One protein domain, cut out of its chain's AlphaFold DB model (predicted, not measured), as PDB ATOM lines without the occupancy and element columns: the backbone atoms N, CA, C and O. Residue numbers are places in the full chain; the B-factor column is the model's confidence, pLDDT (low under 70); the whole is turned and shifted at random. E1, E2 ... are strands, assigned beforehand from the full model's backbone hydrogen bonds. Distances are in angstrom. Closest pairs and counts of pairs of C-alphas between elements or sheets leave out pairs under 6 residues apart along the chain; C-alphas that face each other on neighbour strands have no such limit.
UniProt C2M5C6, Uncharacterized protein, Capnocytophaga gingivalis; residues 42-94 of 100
ATOM      1  N   ASN A  42     206.876 231.266 173.361       94.88
ATOM      2  CA  ASN A  42     207.907 230.495 174.043       94.88
ATOM      3  C   ASN A  42     207.251 229.331 174.782       94.88
ATOM      4  O   ASN A  42     206.214 229.522 175.419       94.88
ATOM      5  N   ILE A  43     207.871 228.158 174.739       95.50
ATOM      6  CA  ILE A  43     207.407 226.967 175.456       95.50
ATOM      7  C   ILE A  43     208.533 226.508 176.363       95.50
ATOM      8  O   ILE A  43     209.655 226.331 175.902       95.50
ATOM      9  N   TYR A  44     208.231 226.298 177.637       96.62
ATOM     10  CA  TYR A  44     209.155 225.708 178.594       96.62
ATOM     11  C   TYR A  44     208.606 224.362 179.057       96.62
ATOM     12  O   TYR A  44     207.434 224.262 179.421       96.62
ATOM     13  N   ILE A  45     209.444 223.329 179.016       96.25
ATOM     14  CA  ILE A  45     209.077 221.967 179.398       96.25
ATOM     15  C   ILE A  45     210.138 221.439 180.355       96.25
ATOM     16  O   ILE A  45     211.283 221.232 179.954       96.25
ATOM     17  N   ASP A  46     209.732 221.166 181.591       97.38
ATOM     18  CA  ASP A  46     210.496 220.358 182.540       97.38
ATOM     19  C   ASP A  46     210.130 218.888 182.379       97.38
ATOM     20  O   ASP A  46     208.951 218.529 182.328       97.38
ATOM     21  N   PHE A  47     211.134 218.016 182.334       96.31
ATOM     22  CA  PHE A  47     210.906 216.589 182.178       96.31
ATOM     23  C   PHE A  47     211.844 215.733 183.029       96.31
ATOM     24  O   PHE A  47     212.937 216.120 183.450       96.31
ATOM     25  N   ARG A  48     211.391 214.502 183.250       95.12
ATOM     26  CA  ARG A  48     212.165 213.408 183.828       95.12
ATOM     27  C   ARG A  48     212.179 212.267 182.823       95.12
ATOM     28  O   ARG A  48     211.129 211.852 182.347       95.12
ATOM     29  N   TYR A  49     213.370 211.775 182.530       92.06
ATOM     30  CA  TYR A  49     213.628 210.627 181.682       92.06
ATOM     31  C   TYR A  49     214.103 209.467 182.554       92.06
ATOM     32  O   TYR A  49     215.094 209.612 183.268       92.06
ATOM     33  N   SER A  50     213.390 208.345 182.496       92.25
ATOM     34  CA  SER A  50     213.753 207.097 183.171       92.25
ATOM     35  C   SER A  50     214.154 206.082 182.110       92.25
ATOM     36  O   SER A  50     213.322 205.679 181.297       92.25
ATOM     37  N   PHE A  51     215.414 205.662 182.119       92.56
ATOM     38  CA  PHE A  51     215.905 204.552 181.312       92.56
ATOM     39  C   PHE A  51     216.012 203.307 182.182       92.56
ATOM     40  O   PHE A  51     216.691 203.330 183.207       92.56
ATOM     41  N   GLU A  52     215.358 202.222 181.773       95.12
ATOM     42  CA  GLU A  52     215.398 200.950 182.487       95.12
ATOM     43  C   GLU A  52     215.688 199.806 181.509       95.12
ATOM     44  O   GLU A  52     215.002 199.636 180.503       95.12
ATOM     45  N   ASN A  53     216.717 199.018 181.812       93.94
ATOM     46  CA  ASN A  53     217.034 197.768 181.138       93.94
ATOM     47  C   ASN A  53     217.181 196.671 182.197       93.94
ATOM     48  O   ASN A  53     218.186 196.595 182.904       93.94
ATOM     49  N   SER A  54     216.167 195.814 182.289       93.75
ATOM     50  CA  SER A  54     216.085 194.751 183.291       93.75
ATOM     51  C   SER A  54     217.124 193.644 183.097       93.75
ATOM     52  O   SER A  54     217.594 193.087 184.087       93.75
ATOM     53  N   LYS A  55     217.526 193.350 181.851       96.06
ATOM     54  CA  LYS A  55     218.556 192.339 181.545       96.06
ATOM     55  C   LYS A  55     219.922 192.769 182.073       96.06
ATOM     56  O   LYS A  55     220.601 191.985 182.727       96.06
ATOM     57  N   GLU A  56     220.258 194.036 181.856       94.69
ATOM     58  CA  GLU A  56     221.528 194.638 182.283       94.69
ATOM     59  C   GLU A  56     221.474 195.201 183.714       94.69
ATOM     60  O   GLU A  56     222.457 195.745 184.207       94.69
ATOM     61  N   ARG A  57     220.319 195.099 184.396       90.94
ATOM     62  CA  ARG A  57     220.053 195.706 185.716       90.94
ATOM     63  C   ARG A  57     220.367 197.207 185.769       90.94
ATOM     64  O   ARG A  57     220.783 197.729 186.803       90.94
ATOM     65  N   ILE A  58     220.151 197.910 184.661       93.12
ATOM     66  CA  ILE A  58     220.363 199.355 184.565       93.12
ATOM     67  C   ILE A  58     219.040 200.058 184.838       93.12
ATOM     68  O   ILE A  58     218.044 199.789 184.171       93.12
ATOM     69  N   LYS A  59     219.051 201.007 185.775       92.69
ATOM     70  CA  LYS A  59     217.984 201.988 185.964       92.69
ATOM     71  C   LYS A  59     218.603 203.359 186.185       92.69
ATOM     72  O   LYS A  59     219.373 203.545 187.123       92.69
ATOM     73  N   GLN A  60     218.285 204.306 185.314       90.50
ATOM     74  CA  GLN A  60     218.822 205.656 185.361       90.50
ATOM     75  C   GLN A  60     217.699 206.672 185.206       90.50
ATOM     76  O   GLN A  60     217.049 206.740 184.166       90.50
ATOM     77  N   ASP A  61     217.556 207.522 186.216       91.56
ATOM     78  CA  ASP A  61     216.685 208.686 186.172       91.56
ATOM     79  C   ASP A  61     217.511 209.939 185.891       91.56
ATOM     80  O   ASP A  61     218.476 210.249 186.587       91.56
ATOM     81  N   THR A  62     217.127 210.686 184.863       91.44
ATOM     82  CA  THR A  62     217.735 211.968 184.509       91.44
ATOM     83  C   THR A  62     216.659 213.034 184.408       91.44
ATOM     84  O   THR A  62     215.610 212.823 183.806       91.44
ATOM     85  N   ARG A  63     216.914 214.207 184.987       94.38
ATOM     86  CA  ARG A  63     216.067 215.387 184.793       94.38
ATOM     87  C   ARG A  63     216.644 216.265 183.696       94.38
ATOM     88  O   ARG A  63     217.861 216.337 183.526       94.38
ATOM     89  N   GLY A  64     215.763 216.926 182.971       96.00
ATOM     90  CA  GLY A  64     216.136 217.875 181.943       96.00
ATOM     91  C   GLY A  64     215.034 218.889 181.716       96.00
ATOM     92  O   GLY A  64     213.937 218.775 182.263       96.00
ATOM     93  N   ASN A  65     215.345 219.885 180.901       97.56
ATOM     94  CA  ASN A  65     214.359 220.844 180.442       97.56
ATOM     95  C   ASN A  65     214.646 221.276 179.010       97.56
ATOM     96  O   ASN A  65     215.765 221.137 178.511       97.56
ATOM     97  N   VAL A  66     213.620 221.788 178.341       97.56
ATOM     98  CA  VAL A  66     213.757 222.420 177.035       97.56
ATOM     99  C   VAL A  66     212.955 223.710 176.987       97.56
ATOM    100  O   VAL A  66     211.812 223.767 177.434       97.56
ATOM    101  N   THR A  67     213.572 224.749 176.435       97.56
ATOM    102  CA  THR A  67     212.901 225.991 176.050       97.56
ATOM    103  C   THR A  67     212.846 226.059 174.531       97.56
ATOM    104  O   THR A  67     213.879 225.912 173.882       97.56
ATOM    105  N   LEU A  68     211.663 226.287 173.966       96.00
ATOM    106  CA  LEU A  68     211.416 226.442 172.533       96.00
ATOM    107  C   LEU A  68     210.970 227.875 172.238       96.00
ATOM    108  O   LEU A  68     210.210 228.452 173.012       96.00
ATOM    109  N   SER A  69     211.403 228.423 171.105       95.38
ATOM    110  CA  SER A  69     210.946 229.712 170.571       95.38
ATOM    111  C   SER A  69     210.861 229.614 169.050       95.38
ATOM    112  O   SER A  69     211.866 229.799 168.352       95.38
ATOM    113  N   GLY A  70     209.668 229.324 168.527       91.94
ATOM    114  CA  GLY A  70     209.507 228.926 167.128       91.94
ATOM    115  C   GLY A  70     210.341 227.674 166.842       91.94
ATOM    116  O   GLY A  70     210.197 226.666 167.525       91.94
ATOM    117  N   GLU A  71     211.257 227.760 165.881       92.38
ATOM    118  CA  GLU A  71     212.161 226.656 165.521       92.38
ATOM    119  C   GLU A  71     213.405 226.552 166.418       92.38
ATOM    120  O   GLU A  71     214.137 225.567 166.356       92.38
ATOM    121  N   LYS A  72     213.674 227.564 167.253       96.56
ATOM    122  CA  LYS A  72     214.858 227.610 168.123       96.56
ATOM    123  C   LYS A  72     214.634 226.783 169.378       96.56
ATOM    124  O   LYS A  72     213.523 226.768 169.910       96.56
ATOM    125  N   TYR A  73     215.700 226.187 169.909       97.12
ATOM    126  CA  TYR A  73     215.622 225.475 171.182       97.12
ATOM    127  C   TYR A  73     216.880 225.605 172.043       97.12
ATOM    128  O   TYR A  73     217.996 225.738 171.542       97.12
ATOM    129  N   LEU A  74     216.680 225.499 173.355       97.69
ATOM    130  CA  LEU A  74     217.713 225.288 174.364       97.69
ATOM    131  C   LEU A  74     217.300 224.079 175.200       97.69
ATOM    132  O   LEU A  74     216.310 224.141 175.921       97.69
ATOM    133  N   LEU A  75     218.045 222.984 175.083       97.38
ATOM    134  CA  LEU A  75     217.804 221.709 175.753       97.38
ATOM    135  C   LEU A  75     218.921 221.441 176.762       97.38
ATOM    136  O   LEU A  75     220.086 221.354 176.381       97.38
ATOM    137  N   ASN A  76     218.558 221.234 178.023       96.31
ATOM    138  CA  ASN A  76     219.457 220.757 179.068       96.31
ATOM    139  C   ASN A  76     219.111 219.313 179.406       96.31
ATOM    140  O   ASN A  76     218.010 219.025 179.877       96.31
ATOM    141  N   TYR A  77     220.041 218.395 179.157       92.81
ATOM    142  CA  TYR A  77     219.809 216.968 179.338       92.81
ATOM    143  C   TYR A  77     221.128 216.206 179.510       92.81
ATOM    144  O   TYR A  77     222.074 216.437 178.764       92.81
ATOM    145  N   MET A  78     221.199 215.293 180.486       89.00
ATOM    146  CA  MET A  78     222.373 214.429 180.739       89.00
ATOM    147  C   MET A  78     223.713 215.182 180.880       89.00
ATOM    148  O   MET A  78     224.739 214.739 180.373       89.00
ATOM    149  N   GLY A  79     223.722 216.342 181.549       88.75
ATOM    150  CA  GLY A  79     224.942 217.150 181.731       88.75
ATOM    151  C   GLY A  79     225.399 217.902 180.473       88.75
ATOM    152  O   GLY A  79     226.494 218.467 180.442       88.75
ATOM    153  N   VAL A  80     224.553 217.921 179.445       92.62
ATOM    154  CA  VAL A  80     224.791 218.580 178.167       92.62
ATOM    155  C   VAL A  80     223.748 219.669 177.955       92.62
ATOM    156  O   VAL A  80     222.554 219.453 178.165       92.62
ATOM    157  N   THR A  81     224.201 220.820 177.467       96.12
ATOM    158  CA  THR A  81     223.336 221.873 176.937       96.12
ATOM    159  C   THR A  81     223.444 221.879 175.415       96.12
ATOM    160  O   THR A  81     224.511 222.132 174.855       96.12
ATOM    161  N   LYS A  82     222.336 221.578 174.739       96.38
ATOM    162  CA  LYS A  82     222.178 221.664 173.284       96.38
ATOM    163  C   LYS A  82     221.402 222.923 172.937       96.38
ATOM    164  O   LYS A  82     220.345 223.165 173.509       96.38
ATOM    165  N   ILE A  83     221.904 223.697 171.986       97.62
ATOM    166  CA  ILE A  83     221.280 224.941 171.538       97.62
ATOM    167  C   ILE A  83     221.152 224.897 170.021       97.62
ATOM    168  O   ILE A  83     222.099 224.521 169.331       97.62
ATOM    169  N   PHE A  84     220.002 225.318 169.509       97.88
ATOM    170  CA  PHE A  84     219.807 225.633 168.102       97.88
ATOM    171  C   PHE A  84     219.217 227.033 167.977       97.88
ATOM    172  O   PHE A  84     218.151 227.321 168.525       97.88
ATOM    173  N   ASP A  85     219.913 227.909 167.259       95.44
ATOM    174  CA  ASP A  85     219.540 229.319 167.095       95.44
ATOM    175  C   ASP A  85     218.694 229.597 165.835       95.44
ATOM    176  O   ASP A  85     218.366 230.754 165.554       95.44
ATOM    177  N   GLY A  86     218.319 228.546 165.095       95.69
ATOM    178  CA  GLY A  86     217.667 228.625 163.782       95.69
ATOM    179  C   GLY A  86     218.628 228.443 162.603       95.69
ATOM    180  O   GLY A  86     218.185 228.336 161.465       95.69
ATOM    181  N   LYS A  87     219.944 228.414 162.847       96.81
ATOM    182  CA  LYS A  87     220.978 228.261 161.809       96.81
ATOM    183  C   LYS A  87     222.045 227.242 162.186       96.81
ATOM    184  O   LYS A  87     222.491 226.472 161.341       96.81
ATOM    185  N   LYS A  88     222.476 227.244 163.445       96.50
ATOM    186  CA  LYS A  88     223.603 226.463 163.943       96.50
ATOM    187  C   LYS A  88     223.228 225.694 165.199       96.50
ATOM    188  O   LYS A  88     222.534 226.195 166.081       96.50
ATOM    189  N   TYR A  89     223.774 224.486 165.292       96.44
ATOM    190  CA  TYR A  89     223.760 223.673 166.499       96.44
ATOM    191  C   TYR A  89     225.011 223.944 167.337       96.44
ATOM    192  O   TYR A  89     226.133 223.926 166.826       96.44
ATOM    193  N   ILE A  90     224.818 224.180 168.631       96.12
ATOM    194  CA  ILE A  90     225.888 224.332 169.618       96.12
ATOM    195  C   ILE A  90     225.687 223.281 170.704       96.12
ATOM    196  O   ILE A  90     224.581 223.080 171.206       96.12
ATOM    197  N   LEU A  91     226.779 222.611 171.057       95.44
ATOM    198  CA  LEU A  91     226.830 221.594 172.093       95.44
ATOM    199  C   LEU A  91     227.810 222.049 173.172       95.44
ATOM    200  O   LEU A  91     228.980 222.278 172.879       95.44
ATOM    201  N   SER A  92     227.333 222.174 174.406       92.38
ATOM    202  CA  SER A  92     228.158 222.475 175.573       92.38
ATOM    203  C   SER A  92     228.075 221.331 176.574       92.38
ATOM    204  O   SER A  92     226.989 220.822 176.858       92.38
ATOM    205  N   PHE A  93     229.223 220.938 177.117       89.81
ATOM    206  CA  PHE A  93     229.323 219.955 178.188       89.81
ATOM    207  C   PHE A  93     229.617 220.693 179.488       89.81
ATOM    208  O   PHE A  93     230.587 221.451 179.569       89.81
ATOM    209  N   LEU A  94     228.807 220.462 180.519       72.12
ATOM    210  CA  LEU A  94     229.126 220.971 181.844       72.12
ATOM    211  C   LEU A  94     230.362 220.228 182.356       72.12
ATOM    212  O   LEU A  94     230.340 219.020 182.592       72.12
TER     213      LEU A  94
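This is residues 42 to 94 of the 100 residues of an uncharacterized protein of Capnocytophaga gingivalis (UniProt C2M5C6). A single twisted antiparallel sheet of five strands, with both faces bare of helices, has its two long strands E1 and E2 side by side as a hairpin whose far end, residues 53 to 58, sticks out as an arm. The three shorter strands E3, E4 and E5 are added one after another beside the other end of E2. The 53 printed residues hold no named helix and five named strands, E1 to E5 in chain order, which is also the order across the sheet; the class is all strand. The whole is loose, with a radius of gyration of the C-alphas of 13.6 A, and elongated, spanning 41 by 21 by 17 A.

E1, residues 43 to 53, begins at C-alpha 43 (207.407, 226.967, 175.456) and is 31.3 A long. E2, residues 58 to 69, is the longest strand at 34.7 A. E3 is residues 72 to 77, 16.2 A; E4 is residues 80 to 84, 13.3 A; E5 is residues 89 to 93, 13.5 A, ending at C-alpha 93 (229.323, 219.955, 178.188).

The five strands form a meander, each the antiparallel neighbour of the one before, and each successive pair is a hairpin. E1 and E2 run at 162 degrees, with N 43 and O 68 2.9 A apart and N 53 and O 58 2.8 A apart, both within hydrogen-bond range. E2 and E3 stand at 158 degrees, with N 67 and O 74 within hydrogen-bond range at 2.9 A. E3 and E4 stand at 173 degrees, with N 75 and O 82 within range at 2.8 A. E4 and E5 stand at 165 degrees, with N 90 and O 83 within range at 2.8 A. E1 and E5 are the edge strands and are apart.

The C-alphas of Lys 55 and Lys 87, the two farthest apart, are 41.1 A from each other. The four links between strands are tight, and the printed part has no cut. The mean pLDDT of the printed part is 94.2, and no printed residue is under 70.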